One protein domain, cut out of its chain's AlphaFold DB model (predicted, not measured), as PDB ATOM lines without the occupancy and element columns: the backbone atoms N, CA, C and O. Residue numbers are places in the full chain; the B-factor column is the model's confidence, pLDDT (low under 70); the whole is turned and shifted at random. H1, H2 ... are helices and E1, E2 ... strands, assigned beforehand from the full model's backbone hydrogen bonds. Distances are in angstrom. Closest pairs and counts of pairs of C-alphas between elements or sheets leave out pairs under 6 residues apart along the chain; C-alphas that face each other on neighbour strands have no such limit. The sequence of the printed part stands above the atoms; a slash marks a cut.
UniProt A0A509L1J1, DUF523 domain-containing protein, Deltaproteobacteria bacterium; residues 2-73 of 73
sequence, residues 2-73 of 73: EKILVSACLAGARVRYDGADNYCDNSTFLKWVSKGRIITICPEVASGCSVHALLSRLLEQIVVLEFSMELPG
ATOM      1  N   GLU A   2     158.188  26.757  47.958       86.25
ATOM      2  CA  GLU A   2     157.529  26.803  49.275       86.25
ATOM      3  C   GLU A   2     156.300  25.885  49.333       86.25
ATOM      4  O   GLU A   2     155.451  25.917  48.425       86.25
ATOM      5  N   LYS A   3     156.225  25.092  50.410       87.19
ATOM      6  CA  LYS A   3     155.076  24.259  50.784       87.19
ATOM      7  C   LYS A   3     154.150  25.047  51.720       87.19
ATOM      8  O   LYS A   3     154.617  25.872  52.500       87.19
ATOM      9  N   ILE A   4     152.849  24.800  51.629       89.38
ATOM     10  CA  ILE A   4     151.795  25.486  52.383       89.38
ATOM     11  C   ILE A   4     151.167  24.476  53.338       89.38
ATOM     12  O   ILE A   4     150.693  23.429  52.897       89.38
ATOM     13  N   LEU A   5     151.156  24.798  54.628       91.00
ATOM     14  CA  LEU A   5     150.468  24.007  55.643       91.00
ATOM     15  C   LEU A   5     148.984  24.387  55.670       91.00
ATOM     16  O   LEU A   5     148.651  25.566  55.782       91.00
ATOM     17  N   VAL A   6     148.097  23.404  55.562       90.62
ATOM     18  CA  VAL A   6     146.646  23.608  55.484       90.62
ATOM     19  C   VAL A   6     145.930  22.643  56.422       90.62
ATOM     20  O   VAL A   6     146.371  21.516  56.628       90.62
ATOM     21  N   SER A   7     144.799  23.059  56.991       90.12
ATOM     22  CA  SER A   7     143.944  22.170  57.778       90.12
ATOM     23  C   SER A   7     143.469  20.975  56.942       90.12
ATOM     24  O   SER A   7     142.925  21.152  55.855       90.12
ATOM     25  N   ALA A   8     143.621  19.754  57.455       88.25
ATOM     26  CA  ALA A   8     143.298  18.531  56.714       88.25
ATOM     27  C   ALA A   8     141.813  18.431  56.312       88.25
ATOM     28  O   ALA A   8     141.499  17.863  55.268       88.25
ATOM     29  N   CYS A   9     140.903  19.057  57.067       89.31
ATOM     30  CA  CYS A   9     139.488  19.128  56.698       89.31
ATOM     31  C   CYS A   9     139.236  19.874  55.378       89.31
ATOM     32  O   CYS A   9     138.323  19.496  54.650       89.31
ATOM     33  N   LEU A  10     140.073  20.858  55.023       90.62
ATOM     34  CA  LEU A  10     139.989  21.577  53.743       90.62
ATOM     35  C   LEU A  10     140.432  20.714  52.557       90.62
ATOM     36  O   LEU A  10     140.019  20.960  51.429       90.62
ATOM     37  N   ALA A  11     141.241  19.686  52.808       87.00
ATOM     38  CA  ALA A  11     141.631  18.702  51.806       87.00
ATOM     39  C   ALA A  11     140.645  17.522  51.703       87.00
ATOM     40  O   ALA A  11     140.896  16.591  50.945       87.00
ATOM     41  N   GLY A  12     139.529  17.550  52.445       85.56
ATOM     42  CA  GLY A  12     138.509  16.494  52.435       85.56
ATOM     43  C   GLY A  12     138.689  15.422  53.510       85.56
ATOM     44  O   GLY A  12     137.965  14.427  53.513       85.56
ATOM     45  N   ALA A  13     139.627  15.592  54.448       84.38
ATOM     46  CA  ALA A  13     139.750  14.666  55.569       84.38
ATOM     47  C   ALA A  13     138.605  14.877  56.575       84.38
ATOM     48  O   ALA A  13     138.348  15.998  57.023       84.38
ATOM     49  N   ARG A  14     137.953  13.789  56.990       85.94
ATOM     50  CA  ARG A  14     136.849  13.795  57.965       85.94
ATOM     51  C   ARG A  14     137.348  13.902  59.406       85.94
ATOM     52  O   ARG A  14     137.216  12.977  60.201       85.94
ATOM     53  N   VAL A  15     138.010  15.017  59.700       82.06
ATOM     54  CA  VAL A  15     138.731  15.269  60.960       82.06
ATOM     55  C   VAL A  15     138.080  16.352  61.821       82.06
ATOM     56  O   VAL A  15     138.632  16.737  62.848       82.06
ATOM     57  N   ARG A  16     136.924  16.887  61.413       85.75
ATOM     58  CA  ARG A  16     136.173  17.828  62.250       85.75
ATOM     59  C   ARG A  16     135.508  17.098  63.409       85.75
ATOM     60  O   ARG A  16     135.145  15.937  63.285       85.75
ATOM     61  N   TYR A  17     135.264  17.807  64.507       83.69
ATOM     62  CA  TYR A  17     134.626  17.265  65.714       83.69
ATOM     63  C   TYR A  17     133.273  16.559  65.468       83.69
ATOM     64  O   TYR A  17     132.887  15.685  66.241       83.69
ATOM     65  N   ASP A  18     132.561  16.927  64.399       86.06
ATOM     66  CA  ASP A  18     131.292  16.339  63.953       86.06
ATOM     67  C   ASP A  18     131.466  15.133  63.007       86.06
ATOM     68  O   ASP A  18     130.483  14.578  62.522       86.06
ATOM     69  N   GLY A  19     132.704  14.707  62.743       81.19
ATOM     70  CA  GLY A  19     133.038  13.619  61.821       81.19
ATOM     71  C   GLY A  19     132.909  13.991  60.339       81.19
ATOM     72  O   GLY A  19     133.017  13.111  59.483       81.19
ATOM     73  N   ALA A  20     132.674  15.267  60.019       85.62
ATOM     74  CA  ALA A  20     132.610  15.764  58.649       85.62
ATOM     75  C   ALA A  20     133.972  16.295  58.163       85.62
ATOM     76  O   ALA A  20     134.948  16.406  58.913       85.62
ATOM     77  N   ASP A  21     134.034  16.635  56.880       87.81
ATOM     78  CA  ASP A  21     135.109  17.428  56.287       87.81
ATOM     79  C   ASP A  21     134.630  18.864  55.993       87.81
ATOM     80  O   ASP A  21     133.523  19.268  56.357       87.81
ATOM     81  N   ASN A  22     135.511  19.682  55.424       91.06
ATOM     82  CA  ASN A  22     135.171  21.002  54.902       91.06
ATOM     83  C   ASN A  22     135.879  21.204  53.561       91.06
ATOM     84  O   ASN A  22     136.645  22.156  53.405       91.06
ATOM     85  N   TYR A  23     135.710  20.244  52.649       90.12
ATOM     86  CA  TYR A  23     136.446  20.201  51.391       90.12
ATOM     87  C   TYR A  23     136.425  21.548  50.650       90.12
ATOM     88  O   TYR A  23     135.368  22.115  50.381       90.12
ATOM     89  N   CYS A  24     137.612  22.055  50.318       91.19
ATOM     90  CA  CYS A  24     137.779  23.284  49.558       91.19
ATOM     91  C   CYS A  24     137.871  22.964  48.063       91.19
ATOM     92  O   CYS A  24     138.867  22.422  47.586       91.19
ATOM     93  N   ASP A  25     136.854  23.366  47.309       91.56
ATOM     94  CA  ASP A  25     136.735  23.165  45.860       91.56
ATOM     95  C   ASP A  25     137.331  24.317  45.028       91.56
ATOM     96  O   ASP A  25     137.182  24.384  43.806       91.56
ATOM     97  N   ASN A  26     138.053  25.243  45.666       94.69
ATOM     98  CA  ASN A  26     138.611  26.397  44.978       94.69
ATOM     99  C   ASN A  26     139.673  25.980  43.944       94.69
ATOM    100  O   ASN A  26     140.668  25.330  44.267       94.69
ATOM    101  N   SER A  27     139.528  26.456  42.704       92.94
ATOM    102  CA  SER A  27     140.449  26.131  41.603       92.94
ATOM    103  C   SER A  27     141.930  26.424  41.895       92.94
ATOM    104  O   SER A  27     142.811  25.735  41.382       92.94
ATOM    105  N   THR A  28     142.235  27.430  42.718       92.38
ATOM    106  CA  THR A  28     143.612  27.759  43.118       92.38
ATOM    107  C   THR A  28     144.156  26.744  44.115       92.38
ATOM    108  O   THR A  28     145.299  26.309  43.983       92.38
ATOM    109  N   PHE A  29     143.323  26.326  45.068       90.31
ATOM    110  CA  PHE A  29     143.672  25.301  46.042       90.31
ATOM    111  C   PHE A  29     143.959  23.967  45.346       90.31
ATOM    112  O   PHE A  29     145.034  23.400  45.530       90.31
ATOM    113  N   LEU A  30     143.080  23.542  44.434       89.44
ATOM    114  CA  LEU A  30     143.266  22.322  43.643       89.44
ATOM    115  C   LEU A  30     144.552  22.354  42.805       89.44
ATOM    116  O   LEU A  30     145.276  21.365  42.752       89.44
ATOM    117  N   LYS A  31     144.902  23.510  42.219       91.38
ATOM    118  CA  LYS A  31     146.185  23.698  41.516       91.38
ATOM    119  C   LYS A  31     147.399  23.566  42.435       91.38
ATOM    120  O   LYS A  31     148.482  23.230  41.964       91.38
ATOM    121  N   TRP A  32     147.288  23.912  43.715       90.00
ATOM    122  CA  TRP A  32     148.385  23.737  44.670       90.00
ATOM    123  C   TRP A  32     148.495  22.293  45.146       90.00
ATOM    124  O   TRP A  32     149.616  21.798  45.267       90.00
ATOM    125  N   VAL A  33     147.359  21.618  45.339       86.19
ATOM    126  CA  VAL A  33     147.299  20.178  45.624       86.19
ATOM    127  C   VAL A  33     147.933  19.395  44.476       86.19
ATOM    128  O   VAL A  33     148.876  18.645  44.703       86.19
ATOM    129  N   SER A  34     147.524  19.655  43.228       86.00
ATOM    130  CA  SER A  34     148.059  18.966  42.043       86.00
ATOM    131  C   SER A  34     149.555  19.214  41.814       86.00
ATOM    132  O   SER A  34     150.220  18.444  41.132       86.00
ATOM    133  N   LYS A  35     150.095  20.309  42.361       89.25
ATOM    134  CA  LYS A  35     151.521  20.655  42.305       89.25
ATOM    135  C   LYS A  35     152.319  20.127  43.505       89.25
ATOM    136  O   LYS A  35     153.475  20.517  43.652       89.25
ATOM    137  N   GLY A  36     151.716  19.327  44.390       86.62
ATOM    138  CA  GLY A  36     152.382  18.790  45.584       86.62
ATOM    139  C   GLY A  36     152.839  19.873  46.569       86.62
ATOM    140  O   GLY A  36     153.825  19.702  47.282       86.62
ATOM    141  N   ARG A  37     152.171  21.036  46.577       88.19
ATOM    142  CA  ARG A  37     152.549  22.175  47.431       88.19
ATOM    143  C   ARG A  37     151.854  22.173  48.785       88.19
ATOM    144  O   ARG A  37     152.249  22.958  49.638       88.19
ATOM    145  N   ILE A  38     150.812  21.369  48.964       88.19
ATOM    146  CA  ILE A  38     150.006  21.352  50.184       88.19
ATOM    147  C   ILE A  38     150.518  20.260  51.122       88.19
ATOM    148  O   ILE A  38     150.651  19.108  50.720       88.19
ATOM    149  N   ILE A  39     150.777  20.634  52.372       88.00
ATOM    150  CA  ILE A  39     150.926  19.720  53.504       88.00
ATOM    151  C   ILE A  39     149.675  19.888  54.357       88.00
ATOM    152  O   ILE A  39     149.331  21.009  54.731       88.00
ATOM    153  N   THR A  40     148.987  18.800  54.673       85.81
ATOM    154  CA  THR A  40     147.774  18.849  55.494       85.81
ATOM    155  C   THR A  40     148.067  18.502  56.944       85.81
ATOM    156  O   THR A  40     148.837  17.585  57.186       85.81
ATOM    157  N   ILE A  41     147.418  19.168  57.900       86.12
ATOM    158  CA  ILE A  41     147.514  18.852  59.333       86.12
ATOM    159  C   ILE A  41     146.146  18.976  60.013       86.12
ATOM    160  O   ILE A  41     145.359  19.868  59.698       86.12
ATOM    161  N   CYS A  42     145.860  18.106  60.976       85.75
ATOM    162  CA  CYS A  42     144.815  18.331  61.974       85.75
ATOM    163  C   CYS A  42     145.480  18.306  63.353       85.75
ATOM    164  O   CYS A  42     145.922  17.233  63.773       85.75
ATOM    165  N   PRO A  43     145.623  19.458  64.033       84.25
ATOM    166  CA  PRO A  43     146.324  19.516  65.310       84.25
ATOM    167  C   PRO A  43     145.625  18.675  66.382       84.25
ATOM    168  O   PRO A  43     146.304  18.085  67.216       84.25
ATOM    169  N   GLU A  44     144.297  18.555  66.341       83.81
ATOM    170  CA  GLU A  44     143.519  17.736  67.268       83.81
ATOM    171  C   GLU A  44     143.901  16.258  67.143       83.81
ATOM    172  O   GLU A  44     144.284  15.639  68.134       83.81
ATOM    173  N   VAL A  45     143.874  15.709  65.924       80.00
ATOM    174  CA  VAL A  45     144.258  14.311  65.664       80.00
ATOM    175  C   VAL A  45     145.740  14.087  65.960       80.00
ATOM    176  O   VAL A  45     146.085  13.103  66.606       80.00
ATOM    177  N   ALA A  46     146.614  15.013  65.551       79.31
ATOM    178  CA  ALA A  46     148.050  14.935  65.836       79.31
ATOM    179  C   ALA A  46     148.360  14.966  67.342       79.31
ATOM    180  O   ALA A  46     149.365  14.410  67.776       79.31
ATOM    181  N   SER A  47     147.489  15.588  68.140       77.69
ATOM    182  CA  SER A  47     147.596  15.635  69.602       77.69
ATOM    183  C   SER A  47     146.930  14.437  70.293       77.69
ATOM    184  O   SER A  47     146.811  14.434  71.516       77.69
ATOM    185  N   GLY A  48     146.462  13.432  69.541       75.00
ATOM    186  CA  GLY A  48     145.792  12.246  70.084       75.00
ATOM    187  C   GLY A  48     144.321  12.465  70.455       75.00
ATOM    188  O   GLY A  48     143.720  11.624  71.128       75.00
ATOM    189  N   CYS A  49     143.713  13.577  70.032       72.06
ATOM    190  CA  CYS A  49     142.299  13.831  70.272       72.06
ATOM    191  C   CYS A  49     141.438  12.953  69.357       72.06
ATOM    192  O   CYS A  49     141.628  12.887  68.139       72.06
ATOM    193  N   SER A  50     140.466  12.263  69.949       66.50
ATOM    194  CA  SER A  50     139.577  11.353  69.233       66.50
ATOM    195  C   SER A  50     138.503  12.143  68.484       66.50
ATOM    196  O   SER A  50     137.522  12.589  69.079       66.50
ATOM    197  N   VAL A  51     138.649  12.287  67.169       63.06
ATOM    198  CA  VAL A  51     137.623  12.875  66.292       63.06
ATOM    199  C   VAL A  51     136.489  11.866  66.060       63.06
ATOM    200  O   VAL A  51     136.286  11.364  64.966       63.06
ATOM    201  N   HIS A  52     135.740  11.539  67.112       55.31
ATOM    202  CA  HIS A  52     134.798  10.415  67.153       55.31
ATOM    203  C   HIS A  52     135.491   9.034  67.194       55.31
ATOM    204  O   HIS A  52     136.411   8.711  66.442       55.31
ATOM    205  N   ALA A  53     135.033   8.192  68.121       51.75
ATOM    206  CA  ALA A  53     135.707   6.985  68.609       51.75
ATOM    207  C   ALA A  53     135.893   5.824  67.602       51.75
ATOM    208  O   ALA A  53     136.388   4.773  68.001       51.75
ATOM    209  N   LEU A  54     135.531   5.965  66.319       45.25
ATOM    210  CA  LEU A  54     135.568   4.845  65.363       45.25
ATOM    211  C   LEU A  54     136.781   4.807  64.416       45.25
ATOM    212  O   LEU A  54     137.050   3.751  63.854       45.25
ATOM    213  N   LEU A  55     137.519   5.908  64.218       46.78
ATOM    214  CA  LEU A  55     138.525   5.995  63.135       46.78
ATOM    215  C   LEU A  55     139.891   6.571  63.537       46.78
ATOM    216  O   LEU A  55     140.796   6.618  62.707       46.78
ATOM    217  N   SER A  56     140.087   6.951  64.804       43.69
ATOM    218  CA  SER A  56     141.332   7.584  65.279       43.69
ATOM    219  C   SER A  56     142.602   6.772  64.964       43.69
ATOM    220  O   SER A  56     143.645   7.360  64.697       43.69
ATOM    221  N   ARG A  57     142.514   5.436  64.896       40.28
ATOM    222  CA  ARG A  57     143.680   4.557  64.702       40.28
ATOM    223  C   ARG A  57     144.156   4.405  63.249       40.28
ATOM    224  O   ARG A  57     145.241   3.883  63.034       40.28
ATOM    225  N   LEU A  58     143.376   4.860  62.265       47.41
ATOM    226  CA  LEU A  58     143.757   4.869  60.841       47.41
ATOM    227  C   LEU A  58     144.291   6.238  60.375       47.41
ATOM    228  O   LEU A  58     144.833   6.341  59.279       47.41
ATOM    229  N   LEU A  59     144.146   7.289  61.192       48.22
ATOM    230  CA  LEU A  59     144.455   8.673  60.810       48.22
ATOM    231  C   LEU A  59     145.883   9.123  61.160       48.22
ATOM    232  O   LEU A  59     146.343  10.110  60.590       48.22
ATOM    233  N   GLU A  60     146.614   8.408  62.024       45.91
ATOM    234  CA  GLU A  60     148.008   8.760  62.366       45.91
ATOM    235  C   GLU A  60     148.939   8.745  61.140       45.91
ATOM    236  O   GLU A  60     149.869   9.543  61.066       45.91
ATOM    237  N   GLN A  61     148.651   7.915  60.131       44.44
ATOM    238  CA  GLN A  61     149.391   7.905  58.862       44.44
ATOM    239  C   GLN A  61     148.913   8.960  57.849       44.44
ATOM    240  O   GLN A  61     149.635   9.250  56.901       44.44
ATOM    241  N   ILE A  62     147.729   9.554  58.029       47.06
ATOM    242  CA  ILE A  62     147.123  10.489  57.060       47.06
ATOM    243  C   ILE A  62     147.540  11.944  57.328       47.06
ATOM    244  O   ILE A  62     147.606  12.759  56.409       47.06
ATOM    245  N   VAL A  63     147.860  12.284  58.579       49.09
ATOM    246  CA  VAL A  63     148.110  13.670  59.016       49.09
ATOM    247  C   VAL A  63     149.496  14.201  58.607       49.09
ATOM    248  O   VAL A  63     149.753  15.393  58.724       49.09
ATOM    249  N   VAL A  64     150.370  13.359  58.046       46.38
ATOM    250  CA  VAL A  64     151.631  13.791  57.417       46.38
ATOM    251  C   VAL A  64     151.816  13.064  56.085       46.38
ATOM    252  O   VAL A  64     152.777  12.328  55.890       46.38
ATOM    253  N   LEU A  65     150.879  13.224  55.150       47.62
ATOM    254  CA  LEU A  65     151.111  12.781  53.777       47.62
ATOM    255  C   LEU A  65     151.674  13.942  52.956       47.62
ATOM    256  O   LEU A  65     151.020  14.968  52.768       47.62
ATOM    257  N   GLU A  66     152.874  13.751  52.394       43.41
ATOM    258  CA  GLU A  66     153.117  14.245  51.041       43.41
ATOM    259  C   GLU A  66     152.052  13.591  50.164       43.41
ATOM    260  O   GLU A  66     152.127  12.411  49.828       43.41
ATOM    261  N   PHE A  67     150.983  14.336  49.913       43.09
ATOM    262  CA  PHE A  67     149.804  13.856  49.222       43.09
ATOM    263  C   PHE A  67     150.148  13.600  47.749       43.09
ATOM    264  O   PHE A  67     149.976  14.466  46.895       43.09
ATOM    265  N   SER A  68     150.665  12.408  47.444       39.72
ATOM    266  CA  SER A  68     150.692  11.868  46.083       39.72
ATOM    267  C   SER A  68     149.299  11.326  45.780       39.72
ATOM    268  O   SER A  68     149.065  10.124  45.812       39.72
ATOM    269  N   MET A  69     148.334  12.224  45.574       41.00
ATOM    270  CA  MET A  69     147.058  11.823  44.989       41.00
ATOM    271  C   MET A  69     147.316  11.538  43.511       41.00
ATOM    272  O   MET A  69     147.506  12.465  42.722       41.00
ATOM    273  N   GLU A  70     147.333  10.264  43.130       37.97
ATOM    274  CA  GLU A  70     147.066   9.871  41.749       37.97
ATOM    275  C   GLU A  70     145.612  10.267  41.453       37.97
ATOM    276  O   GLU A  70     144.661   9.584  41.826       37.97
ATOM    277  N   LEU A  71     145.433  11.460  40.880       40.41
ATOM    278  CA  LEU A  71     144.147  11.921  40.364       40.41
ATOM    279  C   LEU A  71     143.707  10.963  39.243       40.41
ATOM    280  O   LEU A  71     144.506  10.729  38.332       40.41
ATOM    281  N   PRO A  72     142.471  10.426  39.254       34.44
ATOM    282  CA  PRO A  72     141.947   9.741  38.082       34.44
ATOM    283  C   PRO A  72     141.803  10.769  36.953       34.44
ATOM    284  O   PRO A  72     141.265  11.860  37.169       34.44
ATOM    285  N   GLY A  73     142.368  10.434  35.791       37.34
ATOM    286  CA  GLY A  73     142.229  11.204  34.555       37.34
ATOM    287  C   GLY A  73     140.805  11.216  34.020       37.34
ATOM    288  O   GLY A  73     140.047  10.266  34.324       37.34
TER     289      GLY A  73
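Overview. This is residues 2 to 73 of the 73 residues of the protein "DUF523 domain-containing protein" of Deltaproteobacteria bacterium (UniProt A0A509L1J1). Little here is regular: two short parallel strands, E1 and E2, lie side by side, with H2 toward one end of the long axis, H3 and H4 toward the other, a long loop, residues 12 to 26, between H1 and H2, and a long tail, residues 60 to 73, after H4. The printed part has 72 residues, in order E1 H1 H2 E2 H3 H4, class mixed, with under half in named elements. It is compact, radius of gyration of the C-alphas 12.3 A, yet elongated, 34 by 21 by 20 A.

Arrangement. Look first at E1, residues 4 to 7, and E2, residues 38 to 41, parallel neighbours at 38 degrees; N 39 and O 4, 2.8 A apart, are within hydrogen-bond range. With H1, residues 8 to 11, and H2, residues 27 to 33, they form a strand-helix-strand unit, parallel strands joined through helices, its crossover right-handed. H3, residues 43 to 46, and H4, residues 56 to 59, are close but not clearly touching; their closest C-alphas, Val 45 and Ser 56, are 7.3 A apart. In H2 every O i to N i+4 pair is within hydrogen-bond range; H1, H3 and H4 are too short for one.

Along the chain. Find C-alpha 4 at (151.795, 25.486, 52.383); E1 runs 10.1 A from there. E2 spans 9.8 A and H2 9.9 A. H4 ends at C-alpha 59, (144.455, 8.673, 60.810).

Size, cuts and confidence. The printed part has no cut. The C-alphas farthest apart, Cys 49 and Gly 73, are 35.8 A apart. The H1 to H2 link is long. Residues 50 to 73 have pLDDT under 70.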